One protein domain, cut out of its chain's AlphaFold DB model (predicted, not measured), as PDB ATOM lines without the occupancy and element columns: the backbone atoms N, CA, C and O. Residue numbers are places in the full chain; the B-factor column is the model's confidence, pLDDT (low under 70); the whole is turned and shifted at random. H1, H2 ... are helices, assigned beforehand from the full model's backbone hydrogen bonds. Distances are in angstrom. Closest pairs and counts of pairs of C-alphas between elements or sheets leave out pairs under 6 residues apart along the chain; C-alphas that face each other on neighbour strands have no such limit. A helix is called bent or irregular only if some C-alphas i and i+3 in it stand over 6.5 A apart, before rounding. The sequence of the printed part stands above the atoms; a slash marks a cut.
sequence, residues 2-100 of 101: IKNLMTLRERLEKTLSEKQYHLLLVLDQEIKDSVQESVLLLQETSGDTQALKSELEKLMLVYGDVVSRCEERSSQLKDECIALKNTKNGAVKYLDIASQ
ATOM      1  N   ILE A   2      93.495 173.110 135.527       85.12
ATOM      2  CA  ILE A   2      93.113 173.486 136.910       85.12
ATOM      3  C   ILE A   2      93.307 172.333 137.911       85.12
ATOM      4  O   ILE A   2      93.915 172.526 138.955       85.12
ATOM      5  N   LYS A   3      92.886 171.108 137.560       87.00
ATOM      6  CA  LYS A   3      93.120 169.917 138.399       87.00
ATOM      7  C   LYS A   3      94.605 169.649 138.677       87.00
ATOM      8  O   LYS A   3      94.935 169.261 139.787       87.00
ATOM      9  N   ASN A   4      95.485 169.888 137.705       87.69
ATOM     10  CA  ASN A   4      96.925 169.673 137.873       87.69
ATOM     11  C   ASN A   4      97.502 170.682 138.871       87.69
ATOM     12  O   ASN A   4      98.248 170.286 139.759       87.69
ATOM     13  N   LEU A   5      97.092 171.955 138.779       88.00
ATOM     14  CA  LEU A   5      97.477 172.995 139.741       88.00
ATOM     15  C   LEU A   5      96.975 172.673 141.154       88.00
ATOM     16  O   LEU A   5      97.733 172.804 142.111       88.00
ATOM     17  N   MET A   6      95.734 172.186 141.286       89.69
ATOM     18  CA  MET A   6      95.187 171.747 142.577       89.69
ATOM     19  C   MET A   6      95.998 170.588 143.170       89.69
ATOM     20  O   MET A   6      96.400 170.654 144.327       89.69
ATOM     21  N   THR A   7      96.294 169.553 142.378       91.81
ATOM     22  CA  THR A   7      97.098 168.410 142.835       91.81
ATOM     23  C   THR A   7      98.522 168.820 143.210       91.81
ATOM     24  O   THR A   7      99.058 168.331 144.203       91.81
ATOM     25  N   LEU A   8      99.142 169.728 142.448       90.69
ATOM     26  CA  LEU A   8     100.452 170.288 142.783       90.69
ATOM     27  C   LEU A   8     100.406 171.049 144.107       90.69
ATOM     28  O   LEU A   8     101.263 170.822 144.958       90.69
ATOM     29  N   ARG A   9      99.380 171.881 144.317       92.25
ATOM     30  CA  ARG A   9      99.180 172.625 145.565       92.25
ATOM     31  C   ARG A   9      99.032 171.691 146.764       92.25
ATOM     32  O   ARG A   9      99.760 171.848 147.738       92.25
ATOM     33  N   GLU A  10      98.165 170.685 146.673       92.56
ATOM     34  CA  GLU A  10      97.960 169.695 147.740       92.56
ATOM     35  C   GLU A  10      99.245 168.916 148.062       92.56
ATOM     36  O   GLU A  10      99.578 168.703 149.230       92.56
ATOM     37  N   ARG A  11     100.014 168.521 147.036       92.81
ATOM     38  CA  ARG A  11     101.324 167.877 147.226       92.81
ATOM     39  C   ARG A  11     102.311 168.809 147.917       92.81
ATOM     40  O   ARG A  11     103.056 168.347 148.782       92.81
ATOM     41  N   LEU A  12     102.315 170.092 147.565       90.25
ATOM     42  CA  LEU A  12     103.184 171.093 148.176       90.25
ATOM     43  C   LEU A  12     102.852 171.292 149.658       90.25
ATOM     44  O   LEU A  12     103.737 171.186 150.504       90.25
ATOM     45  N   GLU A  13     101.572 171.501 149.972       90.50
ATOM     46  CA  GLU A  13     101.062 171.661 151.339       90.50
ATOM     47  C   GLU A  13     101.399 170.433 152.192       90.50
ATOM     48  O   GLU A  13     101.919 170.560 153.305       90.50
ATOM     49  N   LYS A  14     101.185 169.230 151.644       92.44
ATOM     50  CA  LYS A  14     101.513 167.977 152.325       92.44
ATOM     51  C   LYS A  14     103.011 167.869 152.603       92.44
ATOM     52  O   LYS A  14     103.399 167.681 153.755       92.44
ATOM     53  N   THR A  15     103.844 168.048 151.579       89.25
ATOM     54  CA  THR A  15     105.311 167.957 151.684       89.25
ATOM     55  C   THR A  15     105.859 168.948 152.712       89.25
ATOM     56  O   THR A  15     106.744 168.609 153.501       89.25
ATOM     57  N   LEU A  16     105.294 170.159 152.745       86.69
ATOM     58  CA  LEU A  16     105.644 171.191 153.712       86.69
ATOM     59  C   LEU A  16     105.248 170.805 155.141       86.69
ATOM     60  O   LEU A  16     106.057 170.940 156.060       86.69
ATOM     61  N   SER A  17     104.025 170.298 155.333       88.44
ATOM     62  CA  SER A  17     103.529 169.870 156.647       88.44
ATOM     63  C   SER A  17     104.323 168.689 157.217       88.44
ATOM     64  O   SER A  17     104.634 168.663 158.407       88.44
ATOM     65  N   GLU A  18     104.742 167.764 156.350       90.69
ATOM     66  CA  GLU A  18     105.555 166.596 156.696       90.69
ATOM     67  C   GLU A  18     107.058 166.919 156.789       90.69
ATOM     68  O   GLU A  18     107.860 166.032 157.079       90.69
ATOM     69  N   LYS A  19     107.462 168.182 156.569       85.88
ATOM     70  CA  LYS A  19     108.865 168.641 156.589       85.88
ATOM     71  C   LYS A  19     109.775 167.839 155.646       85.88
ATOM     72  O   LYS A  19     110.974 167.680 155.891       85.88
ATOM     73  N   GLN A  20     109.224 167.340 154.544       87.81
ATOM     74  CA  GLN A  20     109.943 166.550 153.544       87.81
ATOM     75  C   GLN A  20     110.679 167.465 152.556       87.81
ATOM     76  O   GLN A  20     110.453 167.429 151.350       87.81
ATOM     77  N   TYR A  21     111.599 168.288 153.067       82.62
ATOM     78  CA  TYR A  21     112.248 169.351 152.287       82.62
ATOM     79  C   TYR A  21     112.991 168.853 151.035       82.62
ATOM     80  O   TYR A  21     113.090 169.572 150.048       82.62
ATOM     81  N   HIS A  22     113.470 167.608 151.040       82.69
ATOM     82  CA  HIS A  22     114.133 166.990 149.888       82.69
ATOM     83  C   HIS A  22     113.202 166.804 148.676       82.69
ATOM     84  O   HIS A  22     113.665 166.880 147.541       82.69
ATOM     85  N   LEU A  23     111.899 166.597 148.897       86.00
ATOM     86  CA  LEU A  23     110.918 166.451 147.817       86.00
ATOM     87  C   LEU A  23     110.518 167.799 147.206       86.00
ATOM     88  O   LEU A  23     110.034 167.833 146.078       86.00
ATOM     89  N   LEU A  24     110.763 168.911 147.908       84.62
ATOM     90  CA  LEU A  24     110.446 170.253 147.409       84.62
ATOM     91  C   LEU A  24     111.270 170.623 146.170       84.62
ATOM     92  O   LEU A  24     110.775 171.352 145.319       84.62
ATOM     93  N   LEU A  25     112.485 170.078 146.025       79.31
ATOM     94  CA  LEU A  25     113.318 170.279 144.831       79.31
ATOM     95  C   LEU A  25     112.689 169.681 143.569       79.31
ATOM     96  O   LEU A  25     112.768 170.275 142.500       79.31
ATOM     97  N   VAL A  26     112.058 168.511 143.693       83.44
ATOM     98  CA  VAL A  26     111.361 167.868 142.570       83.44
ATOM     99  C   VAL A  26     110.100 168.658 142.222       83.44
ATOM    100  O   VAL A  26     109.814 168.890 141.050       83.44
ATOM    101  N   LEU A  27     109.382 169.135 143.242       85.44
ATOM    102  CA  LEU A  27     108.161 169.919 143.066       85.44
ATOM    103  C   LEU A  27     108.421 171.310 142.464       85.44
ATOM    104  O   LEU A  27     107.572 171.792 141.726       85.44
ATOM    105  N   ASP A  28     109.576 171.939 142.714       87.50
ATOM    106  CA  ASP A  28     109.939 173.240 142.123       87.50
ATOM    107  C   ASP A  28     109.928 173.203 140.586       87.50
ATOM    108  O   ASP A  28     109.334 174.071 139.943       87.50
ATOM    109  N   GLN A  29     110.518 172.166 139.984       87.75
ATOM    110  CA  GLN A  29     110.515 172.029 138.527       87.75
ATOM    111  C   GLN A  29     109.098 171.781 137.987       87.75
ATOM    112  O   GLN A  29     108.677 172.461 137.054       87.75
ATOM    113  N   GLU A  30     108.333 170.880 138.615       90.12
ATOM    114  CA  GLU A  30     106.949 170.596 138.204       90.12
ATOM    115  C   GLU A  30     106.050 171.848 138.290       90.12
ATOM    116  O   GLU A  30     105.190 172.064 137.434       90.12
ATOM    117  N   ILE A  31     106.256 172.704 139.298       89.81
ATOM    118  CA  ILE A  31     105.534 173.976 139.444       89.81
ATOM    119  C   ILE A  31     105.910 174.942 138.327       89.81
ATOM    120  O   ILE A  31     105.013 175.530 137.731       89.81
ATOM    121  N   LYS A  32     107.203 175.109 138.025       90.12
ATOM    122  CA  LYS A  32     107.661 175.997 136.944       90.12
ATOM    123  C   LYS A  32     107.040 175.613 135.609       90.12
ATOM    124  O   LYS A  32     106.472 176.477 134.940       90.12
ATOM    125  N   ASP A  33     107.077 174.327 135.279       90.69
ATOM    126  CA  ASP A  33     106.510 173.802 134.039       90.69
ATOM    127  C   ASP A  33     104.990 174.052 133.996       90.69
ATOM    128  O   ASP A  33     104.462 174.590 133.022       90.69
ATOM    129  N   SER A  34     104.281 173.772 135.097       89.44
ATOM    130  CA  SER A  34     102.824 173.952 135.163       89.44
ATOM    131  C   SER A  34     102.385 175.424 135.168       89.44
ATOM    132  O   SER A  34     101.342 175.774 134.605       89.44
ATOM    133  N   VAL A  35     103.177 176.321 135.759       89.69
ATOM    134  CA  VAL A  35     102.954 177.773 135.690       89.69
ATOM    135  C   VAL A  35     103.154 178.258 134.259       89.69
ATOM    136  O   VAL A  35     102.308 178.991 133.749       89.69
ATOM    137  N   GLN A  36     104.221 177.821 133.587       91.00
ATOM    138  CA  GLN A  36     104.506 178.211 132.209       91.00
ATOM    139  C   GLN A  36     103.390 177.770 131.254       91.00
ATOM    140  O   GLN A  36     102.873 178.591 130.496       91.00
ATOM    141  N   GLU A  37     102.948 176.514 131.345       90.00
ATOM    142  CA  GLU A  37     101.801 176.011 130.582       90.00
ATOM    143  C   GLU A  37     100.514 176.795 130.880       90.00
ATOM    144  O   GLU A  37      99.753 177.123 129.969       90.00
ATOM    145  N   SER A  38     100.272 177.140 132.152       87.00
ATOM    146  CA  SER A  38      99.083 177.903 132.549       87.00
ATOM    147  C   SER A  38      99.102 179.303 131.950       87.00
ATOM    148  O   SER A  38      98.078 179.770 131.461       87.00
ATOM    149  N   VAL A  39     100.256 179.971 131.962       87.69
ATOM    150  CA  VAL A  39     100.422 181.313 131.395       87.69
ATOM    151  C   VAL A  39     100.224 181.300 129.882       87.69
ATOM    152  O   VAL A  39      99.527 182.174 129.372       87.69
ATOM    153  N   LEU A  40     100.762 180.304 129.174       88.81
ATOM    154  CA  LEU A  40     100.539 180.150 127.733       88.81
ATOM    155  C   LEU A  40      99.047 179.984 127.420       88.81
ATOM    156  O   LEU A  40      98.494 180.728 126.612       88.81
ATOM    157  N   LEU A  41      98.354 179.107 128.150       86.44
ATOM    158  CA  LEU A  41      96.905 178.925 128.015       86.44
ATOM    159  C   LEU A  41      96.119 180.215 128.286       86.44
ATOM    160  O   LEU A  41      95.151 180.504 127.583       86.44
ATOM    161  N   LEU A  42      96.526 181.004 129.283       85.81
ATOM    162  CA  LEU A  42      95.910 182.298 129.591       85.81
ATOM    163  C   LEU A  42      96.115 183.339 128.483       85.81
ATOM    164  O   LEU A  42      95.278 184.226 128.338       85.81
ATOM    165  N   GLN A  43      97.216 183.258 127.736       85.81
ATOM    166  CA  GLN A  43      97.523 184.166 126.627       85.81
ATOM    167  C   GLN A  43      96.798 183.771 125.335       85.81
ATOM    168  O   GLN A  43      96.378 184.642 124.579       85.81
ATOM    169  N   GLU A  44      96.637 182.471 125.091       85.50
ATOM    170  CA  GLU A  44      96.013 181.939 123.874       85.50
ATOM    171  C   GLU A  44      94.479 181.904 123.945       85.50
ATOM    172  O   GLU A  44      93.802 181.937 122.915       85.50
ATOM    173  N   THR A  45      93.906 181.857 125.151       79.62
ATOM    174  CA  THR A  45      92.461 181.688 125.345       79.62
ATOM    175  C   THR A  45      91.763 183.031 125.572       79.62
ATOM    176  O   THR A  45      91.952 183.675 126.599       79.62
ATOM    177  N   SER A  46      90.868 183.424 124.661       70.75
ATOM    178  CA  SER A  46      90.021 184.629 124.772       70.75
ATOM    179  C   SER A  46      88.735 184.435 125.600       70.75
ATOM    180  O   SER A  46      87.869 185.310 125.621       70.75
ATOM    181  N   GLY A  47      88.591 183.286 126.269       74.88
ATOM    182  CA  GLY A  47      87.437 182.920 127.098       74.88
ATOM    183  C   GLY A  47      87.589 183.255 128.588       74.88
ATOM    184  O   GLY A  47      88.585 183.836 129.021       74.88
ATOM    185  N   ASP A  48      86.596 182.856 129.391       76.69
ATOM    186  CA  ASP A  48      86.633 183.018 130.850       76.69
ATOM    187  C   ASP A  48      87.730 182.137 131.469       76.69
ATOM    188  O   ASP A  48      87.610 180.917 131.597       76.69
ATOM    189  N   THR A  49      88.830 182.786 131.836       86.38
ATOM    190  CA  THR A  49      90.012 182.172 132.440       86.38
ATOM    191  C   THR A  49      90.121 182.448 133.941       86.38
ATOM    192  O   THR A  49      91.140 182.127 134.560       86.38
ATOM    193  N   GLN A  50      89.079 183.015 134.560       88.94
ATOM    194  CA  GLN A  50      89.114 183.467 135.952       88.94
ATOM    195  C   GLN A  50      89.431 182.329 136.929       88.94
ATOM    196  O   GLN A  50      90.221 182.502 137.857       88.94
ATOM    197  N   ALA A  51      88.872 181.141 136.690       87.12
ATOM    198  CA  ALA A  51      89.123 179.966 137.519       87.12
ATOM    199  C   ALA A  51      90.589 179.499 137.453       87.12
ATOM    200  O   ALA A  51      91.159 179.104 138.468       87.12
ATOM    201  N   LEU A  52      91.216 179.578 136.273       87.75
ATOM    202  CA  LEU A  52      92.622 179.215 136.093       87.75
ATOM    203  C   LEU A  52      93.547 180.226 136.779       87.75
ATOM    204  O   LEU A  52      94.469 179.818 137.479       87.75
ATOM    205  N   LYS A  53      93.263 181.529 136.639       88.62
ATOM    206  CA  LYS A  53      94.005 182.597 137.331       88.62
ATOM    207  C   LYS A  53      93.927 182.445 138.847       88.62
ATOM    208  O   LYS A  53      94.957 182.454 139.509       88.62
ATOM    209  N   SER A  54      92.722 182.229 139.376       91.94
ATOM    210  CA  SER A  54      92.516 182.061 140.815       91.94
ATOM    211  C   SER A  54      93.283 180.861 141.375       91.94
ATOM    212  O   SER A  54      93.872 180.959 142.448       91.94
ATOM    213  N   GLU A  55      93.309 179.729 140.669       90.25
ATOM    214  CA  GLU A  55      94.047 178.562 141.163       90.25
ATOM    215  C   GLU A  55      95.567 178.732 141.032       90.25
ATOM    216  O   GLU A  55      96.307 178.289 141.909       90.25
ATOM    217  N   LEU A  56      96.036 179.435 139.996       90.75
ATOM    218  CA  LEU A  56      97.446 179.791 139.840       90.75
ATOM    219  C   LEU A  56      97.924 180.714 140.973       90.75
ATOM    220  O   LEU A  56      98.981 180.476 141.552       90.75
ATOM    221  N   GLU A  57      97.130 181.722 141.340       92.12
ATOM    222  CA  GLU A  57      97.420 182.615 142.469       92.12
ATOM    223  C   GLU A  57      97.524 181.844 143.789       92.12
ATOM    224  O   GLU A  57      98.481 182.030 144.541       92.12
ATOM    225  N   LYS A  58      96.589 180.924 144.057       91.88
ATOM    226  CA  LYS A  58      96.649 180.073 145.256       91.88
ATOM    227  C   LYS A  58      97.903 179.208 145.278       91.88
ATOM    228  O   LYS A  58      98.547 179.120 146.320       91.88
ATOM    229  N   LEU A  59      98.261 178.581 144.154       91.50
ATOM    230  CA  LEU A  59      99.484 177.781 144.060       91.50
ATOM    231  C   LEU A  59     100.721 178.635 144.372       91.50
ATOM    232  O   LEU A  59     101.570 178.214 145.155       91.50
ATOM    233  N   MET A  60     100.795 179.846 143.814       92.00
ATOM    234  CA  MET A  60     101.918 180.757 144.040       92.00
ATOM    235  C   MET A  60     102.028 181.232 145.492       92.00
ATOM    236  O   MET A  60     103.140 181.372 145.996       92.00
ATOM    237  N   LEU A  61     100.903 181.435 146.185       92.69
ATOM    238  CA  LEU A  61     100.904 181.768 147.612       92.69
ATOM    239  C   LEU A  61     101.501 180.639 148.459       92.69
ATOM    240  O   LEU A  61     102.363 180.896 149.300       92.69
ATOM    241  N   VAL A  62     101.090 179.392 148.213       90.56
ATOM    242  CA  VAL A  62     101.644 178.231 148.928       90.56
ATOM    243  C   VAL A  62     103.126 178.061 148.596       90.56
ATOM    244  O   VAL A  62     103.935 177.834 149.492       90.56
ATOM    245  N   TYR A  63     103.506 178.230 147.329       89.88
ATOM    246  CA  TYR A  63     104.907 178.181 146.919       89.88
ATOM    247  C   TYR A  63     105.762 179.245 147.629       89.88
ATOM    248  O   TYR A  63     106.862 178.944 148.087       89.88
ATOM    249  N   GLY A  64     105.237 180.459 147.812       90.06
ATOM    250  CA  GLY A  64     105.893 181.509 148.595       90.06
ATOM    251  C   GLY A  64     106.131 181.124 150.062       90.06
ATOM    252  O   GLY A  64     107.239 181.316 150.564       90.06
ATOM    253  N   ASP A  65     105.137 180.531 150.738       89.94
ATOM    254  CA  ASP A  65     105.293 180.034 152.122       89.94
ATOM    255  C   ASP A  65     106.365 178.936 152.204       89.94
ATOM    256  O   ASP A  65     107.214 178.937 153.097       89.94
ATOM    257  N   VAL A  66     106.388 178.025 151.226       87.31
ATOM    258  CA  VAL A  66     107.410 176.974 151.131       87.31
ATOM    259  C   VAL A  66     108.815 177.562 151.044       87.31
ATOM    260  O   VAL A  66     109.697 177.134 151.791       87.31
ATOM    261  N   VAL A  67     109.029 178.537 150.156       88.12
ATOM    262  CA  VAL A  67     110.335 179.193 149.993       88.12
ATOM    263  C   VAL A  67     110.764 179.856 151.301       88.12
ATOM    264  O   VAL A  67     111.871 179.594 151.773       88.12
ATOM    265  N   SER A  68     109.874 180.619 151.939       90.06
ATOM    266  CA  SER A  68     110.172 181.302 153.202       90.06
ATOM    267  C   SER A  68     110.580 180.327 154.314       90.06
ATOM    268  O   SER A  68     111.586 180.535 154.995       90.06
ATOM    269  N   ARG A  69     109.876 179.198 154.456       87.94
ATOM    270  CA  ARG A  69     110.228 178.169 155.449       87.94
ATOM    271  C   ARG A  69     111.534 177.450 155.132       87.94
ATOM    272  O   ARG A  69     112.253 177.054 156.052       87.94
ATOM    273  N   CYS A  70     111.851 177.251 153.856       87.31
ATOM    274  CA  CYS A  70     113.140 176.695 153.446       87.31
ATOM    275  C   CYS A  70     114.296 177.642 153.795       87.31
ATOM    276  O   CYS A  70     115.327 177.181 154.291       87.31
ATOM    277  N   GLU A  71     114.126 178.949 153.590       88.12
ATOM    278  CA  GLU A  71     115.108 179.963 153.987       88.12
ATOM    279  C   GLU A  71     115.311 179.983 155.506       88.12
ATOM    280  O   GLU A  71     116.451 179.927 155.977       88.12
ATOM    281  N   GLU A  72     114.220 179.967 156.278       90.19
ATOM    282  CA  GLU A  72     114.280 179.898 157.739       90.19
ATOM    283  C   GLU A  72     115.014 178.632 158.206       90.19
ATOM    284  O   GLU A  72     115.934 178.702 159.027       90.19
ATOM    285  N   ARG A  73     114.677 177.465 157.638       88.50
ATOM    286  CA  ARG A  73     115.336 176.203 157.993       88.50
ATOM    287  C   ARG A  73     116.816 176.200 157.616       88.50
ATOM    288  O   ARG A  73     117.628 175.664 158.368       88.50
ATOM    289  N   SER A  74     117.179 176.802 156.484       88.06
ATOM    290  CA  SER A  74     118.575 176.972 156.071       88.06
ATOM    291  C   SER A  74     119.357 177.828 157.073       88.06
ATOM    292  O   SER A  74     120.462 177.454 157.475       88.06
ATOM    293  N   SER A  75     118.760 178.925 157.556       90.06
ATOM    294  CA  SER A  75     119.360 179.755 158.609       90.06
ATOM    295  C   SER A  75     119.561 178.965 159.904       90.06
ATOM    296  O   SER A  75     120.661 178.958 160.449       90.06
ATOM    297  N   GLN A  76     118.541 178.226 160.351       91.25
ATOM    298  CA  GLN A  76     118.636 177.390 161.553       91.25
ATOM    299  C   GLN A  76     119.747 176.338 161.435       91.25
ATOM    300  O   GLN A  76     120.555 176.186 162.345       91.25
ATOM    301  N   LEU A  77     119.843 175.643 160.297       88.56
ATOM    302  CA  LEU A  77     120.896 174.650 160.058       88.56
ATOM    303  C   LEU A  77     122.298 175.273 160.062       88.56
ATOM    304  O   LEU A  77     123.263 174.645 160.509       88.56
ATOM    305  N   LYS A  78     122.434 176.512 159.578       88.88
ATOM    306  CA  LYS A  78     123.693 177.259 159.639       88.88
ATOM    307  C   LYS A  78     124.082 177.566 161.086       88.88
ATOM    308  O   LYS A  78     125.241 177.353 161.448       88.88
ATOM    309  N   ASP A  79     123.130 177.996 161.906       91.00
ATOM    310  CA  ASP A  79     123.351 178.273 163.328       91.00
ATOM    311  C   ASP A  79     123.690 176.992 164.106       91.00
ATOM    312  O   ASP A  79     124.670 176.967 164.855       91.00
ATOM    313  N   GLU A  80     122.968 175.895 163.850       89.94
ATOM    314  CA  GLU A  80     123.254 174.560 164.398       89.94
ATOM    315  C   GLU A  80     124.687 174.107 164.040       89.94
ATOM    316  O   GLU A  80     125.430 173.614 164.893       89.94
ATOM    317  N   CYS A  81     125.128 174.332 162.799       86.69
ATOM    318  CA  CYS A  81     126.482 173.999 162.351       86.69
ATOM    319  C   CYS A  81     127.565 174.833 163.061       86.69
ATOM    320  O   CYS A  81     128.613 174.300 163.444       86.69
ATOM    321  N   ILE A  82     127.326 176.132 163.269       87.25
ATOM    322  CA  ILE A  82     128.234 177.008 164.024       87.25
ATOM    323  C   ILE A  82     128.317 176.550 165.483       87.25
ATOM    324  O   ILE A  82     129.421 176.419 166.019       87.25
ATOM    325  N   ALA A  83     127.176 176.251 166.105       86.19
ATOM    326  CA  ALA A  83     127.118 175.748 167.472       86.19
ATOM    327  C   ALA A  83     127.921 174.447 167.618       86.19
ATOM    328  O   ALA A  83     128.805 174.369 168.470       86.19
ATOM    329  N   LEU A  84     127.716 173.472 166.725       83.81
ATOM    330  CA  LEU A  84     128.463 172.210 166.722       83.81
ATOM    331  C   LEU A  84     129.975 172.414 166.550       83.81
ATOM    332  O   LEU A  84     130.766 171.770 167.244       83.81
ATOM    333  N   LYS A  85     130.403 173.325 165.665       81.62
ATOM    334  CA  LYS A  85     131.828 173.677 165.511       81.62
ATOM    335  C   LYS A  85     132.408 174.267 166.796       81.62
ATOM    336  O   LYS A  85     133.511 173.892 167.193       81.62
ATOM    337  N   ASN A  86     131.667 175.145 167.465       80.62
ATOM    338  CA  ASN A  86     132.099 175.759 168.717       80.62
ATOM    339  C   ASN A  86     132.167 174.738 169.862       80.62
ATOM    340  O   ASN A  86     133.147 174.734 170.604       80.62
ATOM    341  N   THR A  87     131.198 173.823 169.961       80.44
ATOM    342  CA  THR A  87     131.226 172.718 170.931       80.44
ATOM    343  C   THR A  87     132.407 171.785 170.682       80.44
ATOM    344  O   THR A  87     133.108 171.431 171.627       80.44
ATOM    345  N   LYS A  88     132.694 171.433 169.420       76.69
ATOM    346  CA  LYS A  88     133.865 170.619 169.063       76.69
ATOM    347  C   LYS A  88     135.172 171.306 169.466       76.69
ATOM    348  O   LYS A  88     136.028 170.675 170.076       76.69
ATOM    349  N   ASN A  89     135.306 172.601 169.185       70.50
ATOM    350  CA  ASN A  89     136.484 173.376 169.580       70.50
ATOM    351  C   ASN A  89     136.617 173.500 171.106       70.50
ATOM    352  O   ASN A  89     137.729 173.459 171.627       70.50
ATOM    353  N   GLY A  90     135.500 173.624 171.829       69.31
ATOM    354  CA  GLY A  90     135.481 173.596 173.291       69.31
ATOM    355  C   GLY A  90     135.948 172.248 173.844       69.31
ATOM    356  O   GLY A  90     136.839 172.212 174.686       69.31
ATOM    357  N   ALA A  91     135.414 171.142 173.321       69.94
ATOM    358  CA  ALA A  91     135.775 169.788 173.739       69.94
ATOM    359  C   ALA A  91     137.264 169.463 173.508       69.94
ATOM    360  O   ALA A  91     137.894 168.858 174.372       69.94
ATOM    361  N   VAL A  92     137.845 169.913 172.390       71.31
ATOM    362  CA  VAL A  92     139.287 169.760 172.115       71.31
ATOM    363  C   VAL A  92     140.131 170.513 173.150       71.31
ATOM    364  O   VAL A  92     141.051 169.935 173.714       71.31
ATOM    365  N   LYS A  93     139.768 171.757 173.489       65.81
ATOM    366  CA  LYS A  93     140.482 172.533 174.520       65.81
ATOM    367  C   LYS A  93     140.417 171.888 175.907       65.81
ATOM    368  O   LYS A  93     141.393 171.947 176.644       65.81
ATOM    369  N   TYR A  94     139.288 171.276 176.270       69.62
ATOM    370  CA  TYR A  94     139.177 170.547 177.538       69.62
ATOM    371  C   TYR A  94     140.094 169.317 177.582       69.62
ATOM    372  O   TYR A  94     140.722 169.078 178.611       69.62
ATOM    373  N   LEU A  95     140.213 168.567 176.480       67.44
ATOM    374  CA  LEU A  95     141.144 167.436 176.375       67.44
ATOM    375  C   LEU A  95     142.614 167.886 176.437       67.44
ATOM    376  O   LEU A  95     143.418 167.251 177.118       67.44
ATOM    377  N   ASP A  96     142.958 169.005 175.797       66.00
ATOM    378  CA  ASP A  96     144.315 169.567 175.848       66.00
ATOM    379  C   ASP A  96     144.705 170.020 177.266       66.00
ATOM    380  O   ASP A  96     145.841 169.822 177.681       66.00
ATOM    381  N   ILE A  97     143.771 170.577 178.047       70.56
ATOM    382  CA  ILE A  97     144.030 170.939 179.454       70.56
ATOM    383  C   ILE A  97     144.139 169.684 180.329       70.56
ATOM    384  O   ILE A  97     145.037 169.594 181.161       70.56
ATOM    385  N   ALA A  98     143.255 168.699 180.142       66.69
ATOM    386  CA  ALA A  98     143.258 167.466 180.932       66.69
ATOM    387  C   ALA A  98     144.486 166.573 180.677       66.69
ATOM    388  O   ALA A  98     144.834 165.773 181.534       66.69
ATOM    389  N   SER A  99     145.140 166.704 179.520       63.44
ATOM    390  CA  SER A  99     146.376 165.979 179.187       63.44
ATOM    391  C   SER A  99     147.656 166.650 179.705       63.44
ATOM    392  O   SER A  99     148.733 166.067 179.593       63.44
ATOM    393  N   GLN A 100     147.552 167.857 180.273       61.69
ATOM    394  CA  GLN A 100     148.664 168.602 180.881       61.69
ATOM    395  C   GLN A 100     148.718 168.482 182.416       61.69
ATOM    396  O   GLN A 100     149.605 169.074 183.033       61.69
TER     397      GLN A 100
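AT A GLANCE: This is residues 2 to 100 of the 101 residues of an uncharacterized protein of Gammaproteobacteria bacterium 42_54_T18 (UniProt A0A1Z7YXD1). Three helices make a small up-and-down bundle at one end, and the third, H3, runs on out of it as a long single arm, residues 74 to 98, which makes most of the length. H1 and H2 fold back on each other as a hairpin, and the first part of H3 packs on both. The printed part has 99 residues with three named helices, in the order H1, H2, H3, and no named strand; the class is all helix. It is extended, with a radius of gyration of the C-alphas of 22.2 A and spans of 83 by 22 by 17 A.

HOW THE PARTS SIT: H1, residues 2 to 17, and H2, residues 21 to 44, form a helical hairpin: they touch, closest at the C-alphas of Thr 15 and Leu 23, 7.0 A apart, at a shallow tilt of 22 degrees, opposite ways. H2 has a kink of 31 degrees near residue 28. H2 is neither bent nor irregular, but only just: C-alphas 22 and 25 are 6.1 A apart. H3, residues 50 to 98, touches H1 with residues 51 to 66 alone, closest at the C-alphas of Arg 9 and Leu 59, 5.4 A apart, at a shallow tilt of 22 degrees, the same way. H3 touches H2 with residues 52 to 70 alone, closest at the C-alphas of Val 35 and Leu 56, 7.2 A apart; this second helical hairpin has a shallow tilt of 23 degrees, opposite ways. In H1 and H3 every O i to N i+4 pair is within hydrogen-bond range; in H2, 17 of 20 are.

IN THESE COORDINATES: H1 begins at C-alpha 2, (93.113, 173.486, 136.910), and is 22.6 A long. H2 is 35.1 A long. H3 is 72.2 A long and ends at C-alpha 98, (143.258, 167.466, 180.932).

THE WHOLE: The C-alphas farthest apart, of Gly 47 and Gln 100, are 82.7 A apart. The printed part has no cut, and both links are tight. Mean pLDDT of the printed part is 85.2; residues 90 to 91, 93 to 96 and 98 to 100 are under 70.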